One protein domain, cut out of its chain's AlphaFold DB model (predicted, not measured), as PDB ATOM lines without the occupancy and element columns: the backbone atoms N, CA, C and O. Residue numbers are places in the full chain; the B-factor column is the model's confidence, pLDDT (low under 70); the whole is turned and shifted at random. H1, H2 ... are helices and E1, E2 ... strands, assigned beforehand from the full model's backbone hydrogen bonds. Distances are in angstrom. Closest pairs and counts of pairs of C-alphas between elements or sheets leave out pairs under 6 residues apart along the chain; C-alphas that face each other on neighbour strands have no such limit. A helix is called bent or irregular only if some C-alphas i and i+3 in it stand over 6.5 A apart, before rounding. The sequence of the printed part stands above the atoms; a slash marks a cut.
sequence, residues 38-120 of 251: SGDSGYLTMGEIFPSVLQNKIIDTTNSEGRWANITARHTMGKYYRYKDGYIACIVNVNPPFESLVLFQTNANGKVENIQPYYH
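What this domain is: This is residues 38 to 120 of the 251 residues of an uncharacterized protein of [Flexibacter] sp. ATCC 35208 (UniProt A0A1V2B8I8). A strongly twisted wall of five strands has one short helix, H1, over one face, and a long loop, residues 56 to 75, leads from H1 to E2. The printed part has 83 residues, with one named helix and five named strands in the order E1, H1, E2, E3, E4, E5 along the chain; the antiparallel sheet has the order E1 E2 E3 E4 E5. The class is mixed, helices and strands; the whole is compact, radius of gyration of the C-alphas 12.3 A, spanning 36 by 24 by 23 A.

How they stand to each other: Edge strand E1, residues 41 to 45, is antiparallel to E2, residues 76 to 83, with N 44 and O 78 2.8 A apart. H1, residues 46 to 55, is on the sheet in two layers, helix on one face, at a height of 7.7 A; its closest C-alphas with E2 are Met 46 and Met 77, 5.5 A. H1 is irregular, C-alphas 48 and 51 being 7.2 A apart, with 4 of 6 O i to N i+4 pairs within hydrogen-bond range. E2, E3, residues 86 to 93, E4, residues 100 to 106, and E5, residues 112 to 118, form a meander, each the antiparallel neighbour of the one before: N 81 and O 88, N 91 and O 102, and N 103 and O 116 are each 2.9 A apart.

Where its parts are: E1 begins at C-alpha 41 (5.598, 82.397, 106.071); E3 is 21.7 A long; E5 ends at C-alpha 118 (9.909, 62.872, 105.099).

The domain as a whole: The two C-alphas farthest apart, Gly 66 and Lys 84, are 36.7 A apart. The printed part has no cut. The link H1 to E2 is long. Residues 61 to 66 and 96 have pLDDT under 70.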
ATOM      1  N   SER A  38      -0.499  82.842 109.461       89.56
ATOM      2  CA  SER A  38      -0.502  84.287 109.235       89.56
ATOM      3  C   SER A  38       0.620  84.699 108.284       89.56
ATOM      4  O   SER A  38       1.744  84.215 108.391       89.56
ATOM      5  N   GLY A  39       0.316  85.608 107.356       94.25
ATOM      6  CA  GLY A  39       1.279  86.095 106.367       94.25
ATOM      7  C   GLY A  39       1.725  85.034 105.355       94.25
ATOM      8  O   GLY A  39       1.064  84.018 105.155       94.25
ATOM      9  N   ASP A  40       2.857  85.282 104.695       97.00
ATOM     10  CA  ASP A  40       3.370  84.394 103.642       97.00
ATOM     11  C   ASP A  40       4.278  83.276 104.172       97.00
ATOM     12  O   ASP A  40       4.526  82.294 103.471       97.00
ATOM     13  N   SER A  41       4.787  83.412 105.398       97.12
ATOM     14  CA  SER A  41       5.598  82.397 106.071       97.12
ATOM     15  C   SER A  41       5.664  82.648 107.571       97.12
ATOM     16  O   SER A  41       5.608  83.800 108.000       97.12
ATOM     17  N   GLY A  42       5.899  81.598 108.351       96.06
ATOM     18  CA  GLY A  42       6.109  81.723 109.788       96.06
ATOM     19  C   GLY A  42       6.603  80.435 110.429       96.06
ATOM     20  O   GLY A  42       6.795  79.417 109.760       96.06
ATOM     21  N   TYR A  43       6.815  80.498 111.738       95.88
ATOM     22  CA  TYR A  43       7.163  79.350 112.569       95.88
ATOM     23  C   TYR A  43       5.926  78.853 113.315       95.88
ATOM     24  O   TYR A  43       5.008  79.624 113.573       95.88
ATOM     25  N   LEU A  44       5.910  77.561 113.636       94.38
ATOM     26  CA  LEU A  44       4.874  76.918 114.439       94.38
ATOM     27  C   LEU A  44       5.502  76.456 115.738       94.38
ATOM     28  O   LEU A  44       6.492  75.719 115.724       94.38
ATOM     29  N   THR A  45       4.924  76.857 116.856       94.12
ATOM     30  CA  THR A  45       5.300  76.350 118.170       94.12
ATOM     31  C   THR A  45       4.517  75.090 118.522       94.12
ATOM     32  O   THR A  45       3.445  74.829 117.975       94.12
ATOM     33  N   MET A  46       5.038  74.304 119.464       91.62
ATOM     34  CA  MET A  46       4.376  73.112 119.996       91.62
ATOM     35  C   MET A  46       2.936  73.402 120.453       91.62
ATOM     36  O   MET A  46       2.025  72.642 120.135       91.62
ATOM     37  N   GLY A  47       2.714  74.516 121.158       90.31
ATOM     38  CA  GLY A  47       1.394  74.895 121.668       90.31
ATOM     39  C   GLY A  47       0.385  75.243 120.572       90.31
ATOM     40  O   GLY A  47      -0.801  74.974 120.740       90.31
ATOM     41  N   GLU A  48       0.849  75.797 119.451       90.81
ATOM     42  CA  GLU A  48      -0.006  76.150 118.311       90.81
ATOM     43  C   GLU A  48      -0.381  74.924 117.474       90.81
ATOM     44  O   GLU A  48      -1.514  74.813 117.012       90.81
ATOM     45  N   ILE A  49       0.562  73.998 117.266       89.12
ATOM     46  CA  ILE A  49       0.407  72.935 116.266       89.12
ATOM     47  C   ILE A  49      -0.125  71.621 116.834       89.12
ATOM     48  O   ILE A  49      -0.835  70.889 116.143       89.12
ATOM     49  N   PHE A  50       0.205  71.296 118.085       87.69
ATOM     50  CA  PHE A  50      -0.065  69.973 118.643       87.69
ATOM     51  C   PHE A  50      -1.559  69.604 118.701       87.69
ATOM     52  O   PHE A  50      -1.890  68.484 118.303       87.69
ATOM     53  N   PRO A  51      -2.493  70.506 119.082       86.44
ATOM     54  CA  PRO A  51      -3.925  70.196 119.037       86.44
ATOM     55  C   PRO A  51      -4.399  69.798 117.633       86.44
ATOM     56  O   PRO A  51      -5.135  68.821 117.469       86.44
ATOM     57  N   SER A  52      -3.928  70.509 116.609       85.38
ATOM     58  CA  SER A  52      -4.271  70.232 115.215       85.38
ATOM     59  C   SER A  52      -3.628  68.947 114.698       85.38
ATOM     60  O   SER A  52      -4.274  68.230 113.936       85.38
ATOM     61  N   VAL A  53      -2.401  68.624 115.122       85.50
ATOM     62  CA  VAL A  53      -1.730  67.352 114.797       85.50
ATOM     63  C   VAL A  53      -2.549  66.165 115.287       85.50
ATOM     64  O   VAL A  53      -2.790  65.241 114.509       85.50
ATOM     65  N   LEU A  54      -3.021  66.214 116.538       84.31
ATOM     66  CA  LEU A  54      -3.849  65.161 117.130       84.31
ATOM     67  C   LEU A  54      -5.193  65.025 116.409       84.31
ATOM     68  O   LEU A  54      -5.592  63.923 116.035       84.31
ATOM     69  N   GLN A  55      -5.886  66.142 116.181       85.00
ATOM     70  CA  GLN A  55      -7.220  66.115 115.584       85.00
ATOM     71  C   GLN A  55      -7.205  65.669 114.118       85.00
ATOM     72  O   GLN A  55      -8.061  64.889 113.702       85.00
ATOM     73  N   ASN A  56      -6.236  66.150 113.338       84.75
ATOM     74  CA  ASN A  56      -6.126  65.841 111.911       84.75
ATOM     75  C   ASN A  56      -5.310  64.569 111.642       84.75
ATOM     76  O   ASN A  56      -5.103  64.228 110.482       84.75
ATOM     77  N   LYS A  57      -4.849  63.868 112.692       87.00
ATOM     78  CA  LYS A  57      -4.025  62.653 112.593       87.00
ATOM     79  C   LYS A  57      -2.807  62.850 111.681       87.00
ATOM     80  O   LYS A  57      -2.476  61.980 110.883       87.00
ATOM     81  N   ILE A  58      -2.157  64.012 111.795       86.50
ATOM     82  CA  ILE A  58      -0.980  64.364 110.977       86.50
ATOM     83  C   ILE A  58       0.191  63.431 111.306       86.50
ATOM     84  O   ILE A  58       0.973  63.069 110.433       86.50
ATOM     85  N   ILE A  59       0.300  63.035 112.574       85.12
ATOM     86  CA  ILE A  59       1.322  62.129 113.092       85.12
ATOM     87  C   ILE A  59       0.620  61.060 113.930       85.12
ATOM     88  O   ILE A  59      -0.324  61.365 114.660       85.12
ATOM     89  N   ASP A  60       1.097  59.816 113.861       75.56
ATOM     90  CA  ASP A  60       0.685  58.771 114.797       75.56
ATOM     91  C   ASP A  60       1.283  59.034 116.186       75.56
ATOM     92  O   ASP A  60       2.478  58.855 116.407       75.56
ATOM     93  N   THR A  61       0.469  59.466 117.142       68.94
ATOM     94  CA  THR A  61       0.930  59.771 118.503       68.94
ATOM     95  C   THR A  61       0.778  58.601 119.478       68.94
ATOM     96  O   THR A  61       1.129  58.759 120.649       68.94
ATOM     97  N   THR A  62       0.300  57.429 119.038       61.06
ATOM     98  CA  THR A  62      -0.151  56.333 119.927       61.06
ATOM     99  C   THR A  62       0.949  55.667 120.765       61.06
ATOM    100  O   THR A  62       0.633  54.996 121.738       61.06
ATOM    101  N   ASN A  63       2.232  55.913 120.472       57.50
ATOM    102  CA  ASN A  63       3.382  55.408 121.247       57.50
ATOM    103  C   ASN A  63       4.361  56.517 121.674       57.50
ATOM    104  O   ASN A  63       5.548  56.280 121.899       57.50
ATOM    105  N   SER A  64       3.885  57.760 121.725       59.34
ATOM    106  CA  SER A  64       4.744  58.948 121.774       59.34
ATOM    107  C   SER A  64       4.752  59.676 123.128       59.34
ATOM    108  O   SER A  64       5.451  60.684 123.290       59.34
ATOM    109  N   GLU A  65       4.022  59.135 124.113       54.97
ATOM    110  CA  GLU A  65       3.624  59.795 125.370       54.97
ATOM    111  C   GLU A  65       4.788  60.314 126.239       54.97
ATOM    112  O   GLU A  65       4.582  61.174 127.087       54.97
ATOM    113  N   GLY A  66       6.031  59.891 125.994       61.38
ATOM    114  CA  GLY A  66       7.206  60.386 126.720       61.38
ATOM    115  C   GLY A  66       7.959  61.557 126.075       61.38
ATOM    116  O   GLY A  66       8.623  62.306 126.785       61.38
ATOM    117  N   ARG A  67       7.922  61.738 124.748       73.75
ATOM    118  CA  ARG A  67       8.755  62.765 124.079       73.75
ATOM    119  C   ARG A  67       8.018  64.078 123.888       73.75
ATOM    120  O   ARG A  67       8.557  65.121 124.242       73.75
ATOM    121  N   TRP A  68       6.774  64.027 123.420       77.50
ATOM    122  CA  TRP A  68       5.966  65.232 123.214       77.50
ATOM    123  C   TRP A  68       5.652  65.959 124.525       77.50
ATOM    124  O   TRP A  68       5.669  67.185 124.556       77.50
ATOM    125  N   ALA A  69       5.452  65.220 125.623       76.56
ATOM    126  CA  ALA A  69       5.181  65.788 126.946       76.56
ATOM    127  C   ALA A  69       6.340  66.638 127.506       76.56
ATOM    128  O   ALA A  69       6.114  67.521 128.328       76.56
ATOM    129  N   ASN A  70       7.573  66.398 127.047       82.81
ATOM    130  CA  ASN A  70       8.762  67.121 127.504       82.81
ATOM    131  C   ASN A  70       9.059  68.387 126.681       82.81
ATOM    132  O   ASN A  70       9.978  69.138 127.009       82.81
ATOM    133  N   ILE A  71       8.300  68.640 125.611       86.81
ATOM    134  CA  ILE A  71       8.500  69.796 124.737       86.81
ATOM    135  C   ILE A  71       7.660  70.961 125.254       86.81
ATOM    136  O   ILE A  71       6.435  70.891 125.336       86.81
ATOM    137  N   THR A  72       8.316  72.073 125.587       91.81
ATOM    138  CA  THR A  72       7.610  73.273 126.056       91.81
ATOM    139  C   THR A  72       6.699  73.836 124.962       91.81
ATOM    140  O   THR A  72       7.074  73.839 123.791       91.81
ATOM    141  N   ALA A  73       5.558  74.420 125.338       91.62
ATOM    142  CA  ALA A  73       4.602  74.996 124.386       91.62
ATOM    143  C   ALA A  73       5.211  76.049 123.436       91.62
ATOM    144  O   ALA A  73       4.721  76.215 122.328       91.62
ATOM    145  N   ARG A  74       6.286  76.737 123.846       93.94
ATOM    146  CA  ARG A  74       6.979  77.765 123.045       93.94
ATOM    147  C   ARG A  74       8.050  77.205 122.107       93.94
ATOM    148  O   ARG A  74       8.644  77.963 121.346       93.94
ATOM    149  N   HIS A  75       8.350  75.911 122.186       92.31
ATOM    150  CA  HIS A  75       9.374  75.301 121.349       92.31
ATOM    151  C   HIS A  75       8.931  75.332 119.887       92.31
ATOM    152  O   HIS A  75       7.795  74.968 119.585       92.31
ATOM    153  N   THR A  76       9.811  75.765 118.987       92.50
ATOM    154  CA  THR A  76       9.521  75.779 117.549       92.50
ATOM    155  C   THR A  76       9.529  74.352 117.021       92.50
ATOM    156  O   THR A  76      10.562  73.695 117.024       92.50
ATOM    157  N   MET A  77       8.373  73.887 116.566       92.12
ATOM    158  CA  MET A  77       8.161  72.543 116.035       92.12
ATOM    159  C   MET A  77       8.006  72.525 114.522       92.12
ATOM    160  O   MET A  77       8.056  71.455 113.927       92.12
ATOM    161  N   GLY A  78       7.801  73.676 113.887       93.88
ATOM    162  CA  GLY A  78       7.555  73.718 112.459       93.88
ATOM    163  C   GLY A  78       7.825  75.058 111.813       93.88
ATOM    164  O   GLY A  78       8.039  76.075 112.474       93.88
ATOM    165  N   LYS A  79       7.756  75.042 110.487       96.44
ATOM    166  CA  LYS A  79       7.767  76.229 109.639       96.44
ATOM    167  C   LYS A  79       6.751  76.051 108.520       96.44
ATOM    168  O   LYS A  79       6.550  74.935 108.041       96.44
ATOM    169  N   TYR A  80       6.116  77.134 108.096       97.38
ATOM    170  CA  TYR A  80       5.146  77.121 107.007       97.38
ATOM    171  C   TYR A  80       5.402  78.227 105.996       97.38
ATOM    172  O   TYR A  80       6.049  79.232 106.294       97.38
ATOM    173  N   TYR A  81       4.834  78.030 104.811       98.12
ATOM    174  CA  TYR A  81       4.788  79.003 103.733       98.12
ATOM    175  C   TYR A  81       3.422  78.968 103.057       98.12
ATOM    176  O   TYR A  81       2.817  77.903 102.907       98.12
ATOM    177  N   ARG A  82       2.959  80.128 102.597       97.00
ATOM    178  CA  ARG A  82       1.751  80.245 101.786       97.00
ATOM    179  C   ARG A  82       1.937  79.541 100.444       97.00
ATOM    180  O   ARG A  82       2.975  79.674  99.785       97.00
ATOM    181  N   TYR A  83       0.913  78.796 100.043       96.44
ATOM    182  CA  TYR A  83       0.877  78.008  98.822       96.44
ATOM    183  C   TYR A  83      -0.529  78.004  98.233       96.44
ATOM    184  O   TYR A  83      -1.455  77.440  98.817       96.44
ATOM    185  N   LYS A  84      -0.674  78.622  97.053       94.31
ATOM    186  CA  LYS A  84      -1.980  78.870  96.426       94.31
ATOM    187  C   LYS A  84      -2.888  79.594  97.443       94.31
ATOM    188  O   LYS A  84      -2.456  80.592  98.027       94.31
ATOM    189  N   ASP A  85      -4.086  79.076  97.691       94.25
ATOM    190  CA  ASP A  85      -5.030  79.659  98.649       94.25
ATOM    191  C   ASP A  85      -4.817  79.189 100.097       94.25
ATOM    192  O   ASP A  85      -5.479  79.695 100.996       94.25
ATOM    193  N   GLY A  86      -3.891  78.257 100.347       95.44
ATOM    194  CA  GLY A  86      -3.590  77.733 101.680       95.44
ATOM    195  C   GLY A  86      -2.098  77.749 102.000       95.44
ATOM    196  O   GLY A  86      -1.395  78.718 101.698       95.44
ATOM    197  N   TYR A  87      -1.604  76.686 102.638       97.06
ATOM    198  CA  TYR A  87      -0.233  76.622 103.160       97.06
ATOM    199  C   TYR A  87       0.398  75.245 102.983       97.06
ATOM    200  O   TYR A  87      -0.297  74.234 103.048       97.06
ATOM    201  N   ILE A  88       1.725  75.211 102.839       97.62
ATOM    202  CA  ILE A  88       2.540  74.022 103.110       97.62
ATOM    203  C   ILE A  88       3.278  74.260 104.420       97.62
ATOM    204  O   ILE A  88       3.970  75.269 104.575       97.62
ATOM    205  N   ALA A  89       3.149  73.322 105.346       96.75
ATOM    206  CA  ALA A  89       3.866  73.324 106.607       96.75
ATOM    207  C   ALA A  89       4.745  72.080 106.715       96.75
ATOM    208  O   ALA A  89       4.395  71.019 106.206       96.75
ATOM    209  N   CYS A  90       5.877  72.226 107.390       95.94
ATOM    210  CA  CYS A  90       6.765  71.144 107.779       95.94
ATOM    211  C   CYS A  90       6.909  71.177 109.296       95.94
ATOM    212  O   CYS A  90       7.210  72.235 109.856       95.94
ATOM    213  N   ILE A  91       6.687  70.041 109.946       93.81
ATOM    214  CA  ILE A  91       6.793  69.889 111.396       93.81
ATOM    215  C   ILE A  91       7.750  68.754 111.747       93.81
ATOM    216  O   ILE A  91       7.875  67.777 111.008       93.81
ATOM    217  N   VAL A  92       8.410  68.874 112.894       90.38
ATOM    218  CA  VAL A  92       9.238  67.813 113.464       90.38
ATOM    219  C   VAL A  92       8.327  66.782 114.118       90.38
ATOM    220  O   VAL A  92       7.542  67.094 115.011       90.38
ATOM    221  N   ASN A  93       8.458  65.538 113.684       87.75
ATOM    222  CA  ASN A  93       7.889  64.377 114.336       87.75
ATOM    223  C   ASN A  93       8.949  63.746 115.244       87.75
ATOM    224  O   ASN A  93       9.903  63.135 114.764       87.75
ATOM    225  N   VAL A  94       8.767  63.863 116.559       83.50
ATOM    226  CA  VAL A  94       9.735  63.383 117.561       83.50
ATOM    227  C   VAL A  94       9.559  61.909 117.948       83.50
ATOM    228  O   VAL A  94      10.171  61.441 118.915       83.50
ATOM    229  N   ASN A  95       8.731  61.161 117.214       79.81
ATOM    230  CA  ASN A  95       8.484  59.749 117.487       79.81
ATOM    231  C   ASN A  95       9.759  58.883 117.367       79.81
ATOM    232  O   ASN A  95      10.643  59.184 116.570       79.81
ATOM    233  N   PRO A  96       9.879  57.788 118.142       66.62
ATOM    234  CA  PRO A  96      10.972  56.821 117.996       66.62
ATOM    235  C   PRO A  96      10.956  56.100 116.631       66.62
ATOM    236  O   PRO A  96       9.884  55.951 116.046       66.62
ATOM    237  N   PRO A  97      12.098  55.561 116.146       71.31
ATOM    238  CA  PRO A  97      13.433  55.564 116.762       71.31
ATOM    239  C   PRO A  97      14.246  56.847 116.512       71.31
ATOM    240  O   PRO A  97      15.150  57.146 117.292       71.31
ATOM    241  N   PHE A  98      13.903  57.626 115.484       73.94
ATOM    242  CA  PHE A  98      14.579  58.871 115.113       73.94
ATOM    243  C   PHE A  98      13.554  59.948 114.777       73.94
ATOM    244  O   PHE A  98      12.467  59.638 114.291       73.94
ATOM    245  N   GLU A  99      13.924  61.206 115.014       79.50
ATOM    246  CA  GLU A  99      13.117  62.336 114.566       79.50
ATOM    247  C   GLU A  99      12.932  62.259 113.049       79.50
ATOM    248  O   GLU A  99      13.851  61.911 112.310       79.50
ATOM    249  N   SER A 100      11.728  62.568 112.588       86.31
ATOM    250  CA  SER A 100      11.396  62.688 111.170       86.31
ATOM    251  C   SER A 100      10.731  64.030 110.915       86.31
ATOM    252  O   SER A 100      10.394  64.763 111.845       86.31
ATOM    253  N   LEU A 101      10.558  64.375 109.647       91.62
ATOM    254  CA  LEU A 101       9.768  65.524 109.249       91.62
ATOM    255  C   LEU A 101       8.431  65.037 108.710       91.62
ATOM    256  O   LEU A 101       8.352  64.004 108.050       91.62
ATOM    257  N   VAL A 102       7.371  65.787 108.978       94.06
ATOM    258  CA  VAL A 102       6.081  65.580 108.325       94.06
ATOM    259  C   VAL A 102       5.681  66.877 107.669       94.06
ATOM    260  O   VAL A 102       5.623  67.927 108.311       94.06
ATOM    261  N   LEU A 103       5.432  66.799 106.370       96.38
ATOM    262  CA  LEU A 103       4.920  67.907 105.597       96.38
ATOM    263  C   LEU A 103       3.431  67.726 105.394       96.38
ATOM    264  O   LEU A 103       2.955  66.610 105.211       96.38
ATOM    265  N   PHE A 104       2.689  68.820 105.395       96.00
ATOM    266  CA  PHE A 104       1.283  68.777 105.041       96.00
ATOM    267  C   PHE A 104       0.840  70.047 104.328       96.00
ATOM    268  O   PHE A 104       1.414  71.123 104.513       96.00
ATOM    269  N   GLN A 105      -0.188  69.903 103.497       95.88
ATOM    270  CA  GLN A 105      -0.830  71.002 102.789       95.88
ATOM    271  C   GLN A 105      -2.201  71.283 103.381       95.88
ATOM    272  O   GLN A 105      -2.920  70.360 103.771       95.88
ATOM    273  N   THR A 106      -2.568  72.557 103.393       94.56
ATOM    274  CA  THR A 106      -3.903  73.018 103.761       94.56
ATOM    275  C   THR A 106      -4.557  73.781 102.622       94.56
ATOM    276  O   THR A 106      -3.862  74.377 101.797       94.56
ATOM    277  N   ASN A 107      -5.889  73.780 102.591       92.44
ATOM    278  CA  ASN A 107      -6.668  74.654 101.715       92.44
ATOM    279  C   ASN A 107      -6.949  76.024 102.357       92.44
ATOM    280  O   ASN A 107      -6.509  76.308 103.471       92.44
ATOM    281  N   ALA A 108      -7.733  76.857 101.666       91.38
ATOM    282  CA  ALA A 108      -8.125  78.195 102.117       91.38
ATOM    283  C   ALA A 108      -8.831  78.234 103.481       91.38
ATOM    284  O   ALA A 108      -8.766  79.240 104.182       91.38
ATOM    285  N   ASN A 109      -9.474  77.134 103.877       87.88
ATOM    286  CA  ASN A 109     -10.181  77.016 105.150       87.88
ATOM    287  C   ASN A 109      -9.300  76.401 106.251       87.88
ATOM    288  O   ASN A 109      -9.817  76.015 107.296       87.88
ATOM    289  N   GLY A 110      -7.999  76.219 106.003       85.06
ATOM    290  CA  GLY A 110      -7.068  75.605 106.951       85.06
ATOM    291  C   GLY A 110      -7.243  74.092 107.123       85.06
ATOM    292  O   GLY A 110      -6.611  73.500 107.998       85.06
ATOM    293  N   LYS A 111      -8.076  73.438 106.302       88.38
ATOM    294  CA  LYS A 111      -8.250  71.980 106.339       88.38
ATOM    295  C   LYS A 111      -7.030  71.304 105.720       88.38
ATOM    296  O   LYS A 111      -6.626  71.685 104.625       88.38
ATOM    297  N   VAL A 112      -6.493  70.285 106.389       91.75
ATOM    298  CA  VAL A 112      -5.395  69.452 105.875       91.75
ATOM    299  C   VAL A 112      -5.896  68.547 104.741       91.75
ATOM    300  O   VAL A 112      -6.919  67.878 104.891       91.75
ATOM    301  N   GLU A 113      -5.185  68.524 103.613       92.06
ATOM    302  CA  GLU A 113      -5.581  67.768 102.406       92.06
ATOM    303  C   GLU A 113      -4.526  66.773 101.916       92.06
ATOM    304  O   GLU A 113      -4.862  65.798 101.252       92.06
ATOM    305  N   ASN A 114      -3.257  66.995 102.250       94.12
ATOM    306  CA  ASN A 114      -2.145  66.143 101.843       94.12
ATOM    307  C   ASN A 114      -1.139  66.088 102.991       94.12
ATOM    308  O   ASN A 114      -0.817  67.137 103.545       94.12
ATOM    309  N   ILE A 115      -0.671  64.897 103.358       95.00
ATOM    310  CA  ILE A 115       0.299  64.667 104.434       95.00
ATOM    311  C   ILE A 115       1.368  63.740 103.876       95.00
ATOM    312  O   ILE A 115       1.042  62.677 103.358       95.00
ATOM    313  N   GLN A 116       2.630  64.137 103.998       95.38
ATOM    314  CA  GLN A 116       3.767  63.394 103.481       95.38
ATOM    315  C   GLN A 116       4.845  63.246 104.553       95.38
ATOM    316  O   GLN A 116       5.396  64.255 105.014       95.38
ATOM    317  N   PRO A 117       5.173  62.010 104.969       92.69
ATOM    318  CA  PRO A 117       6.328  61.777 105.815       92.69
ATOM    319  C   PRO A 117       7.608  61.993 105.005       92.69
ATOM    320  O   PRO A 117       7.748  61.526 103.877       92.69
ATOM    321  N   TYR A 118       8.559  62.693 105.608       91.88
ATOM    322  CA  TYR A 118       9.909  62.872 105.099       91.88
ATOM    323  C   TYR A 118      10.872  62.308 106.132       91.88
ATOM    324  O   TYR A 118      11.121  62.892 107.191       91.88
ATOM    325  N   TYR A 119      11.400  61.129 105.824       87.12
ATOM    326  CA  TYR A 119      12.347  60.453 106.683       87.12
ATOM    327  C   TYR A 119      13.612  61.283 106.794       87.12
ATOM    328  O   TYR A 119      14.225  61.684 105.799       87.12
ATOM    329  N   HIS A 120      13.984  61.515 108.041       80.25
ATOM    330  CA  HIS A 120      15.197  62.198 108.404       80.25
ATOM    331  C   HIS A 120      16.157  61.178 109.017       80.25
ATOM    332  O   HIS A 120      15.741  60.268 109.735       80.25
TER     333      HIS A 120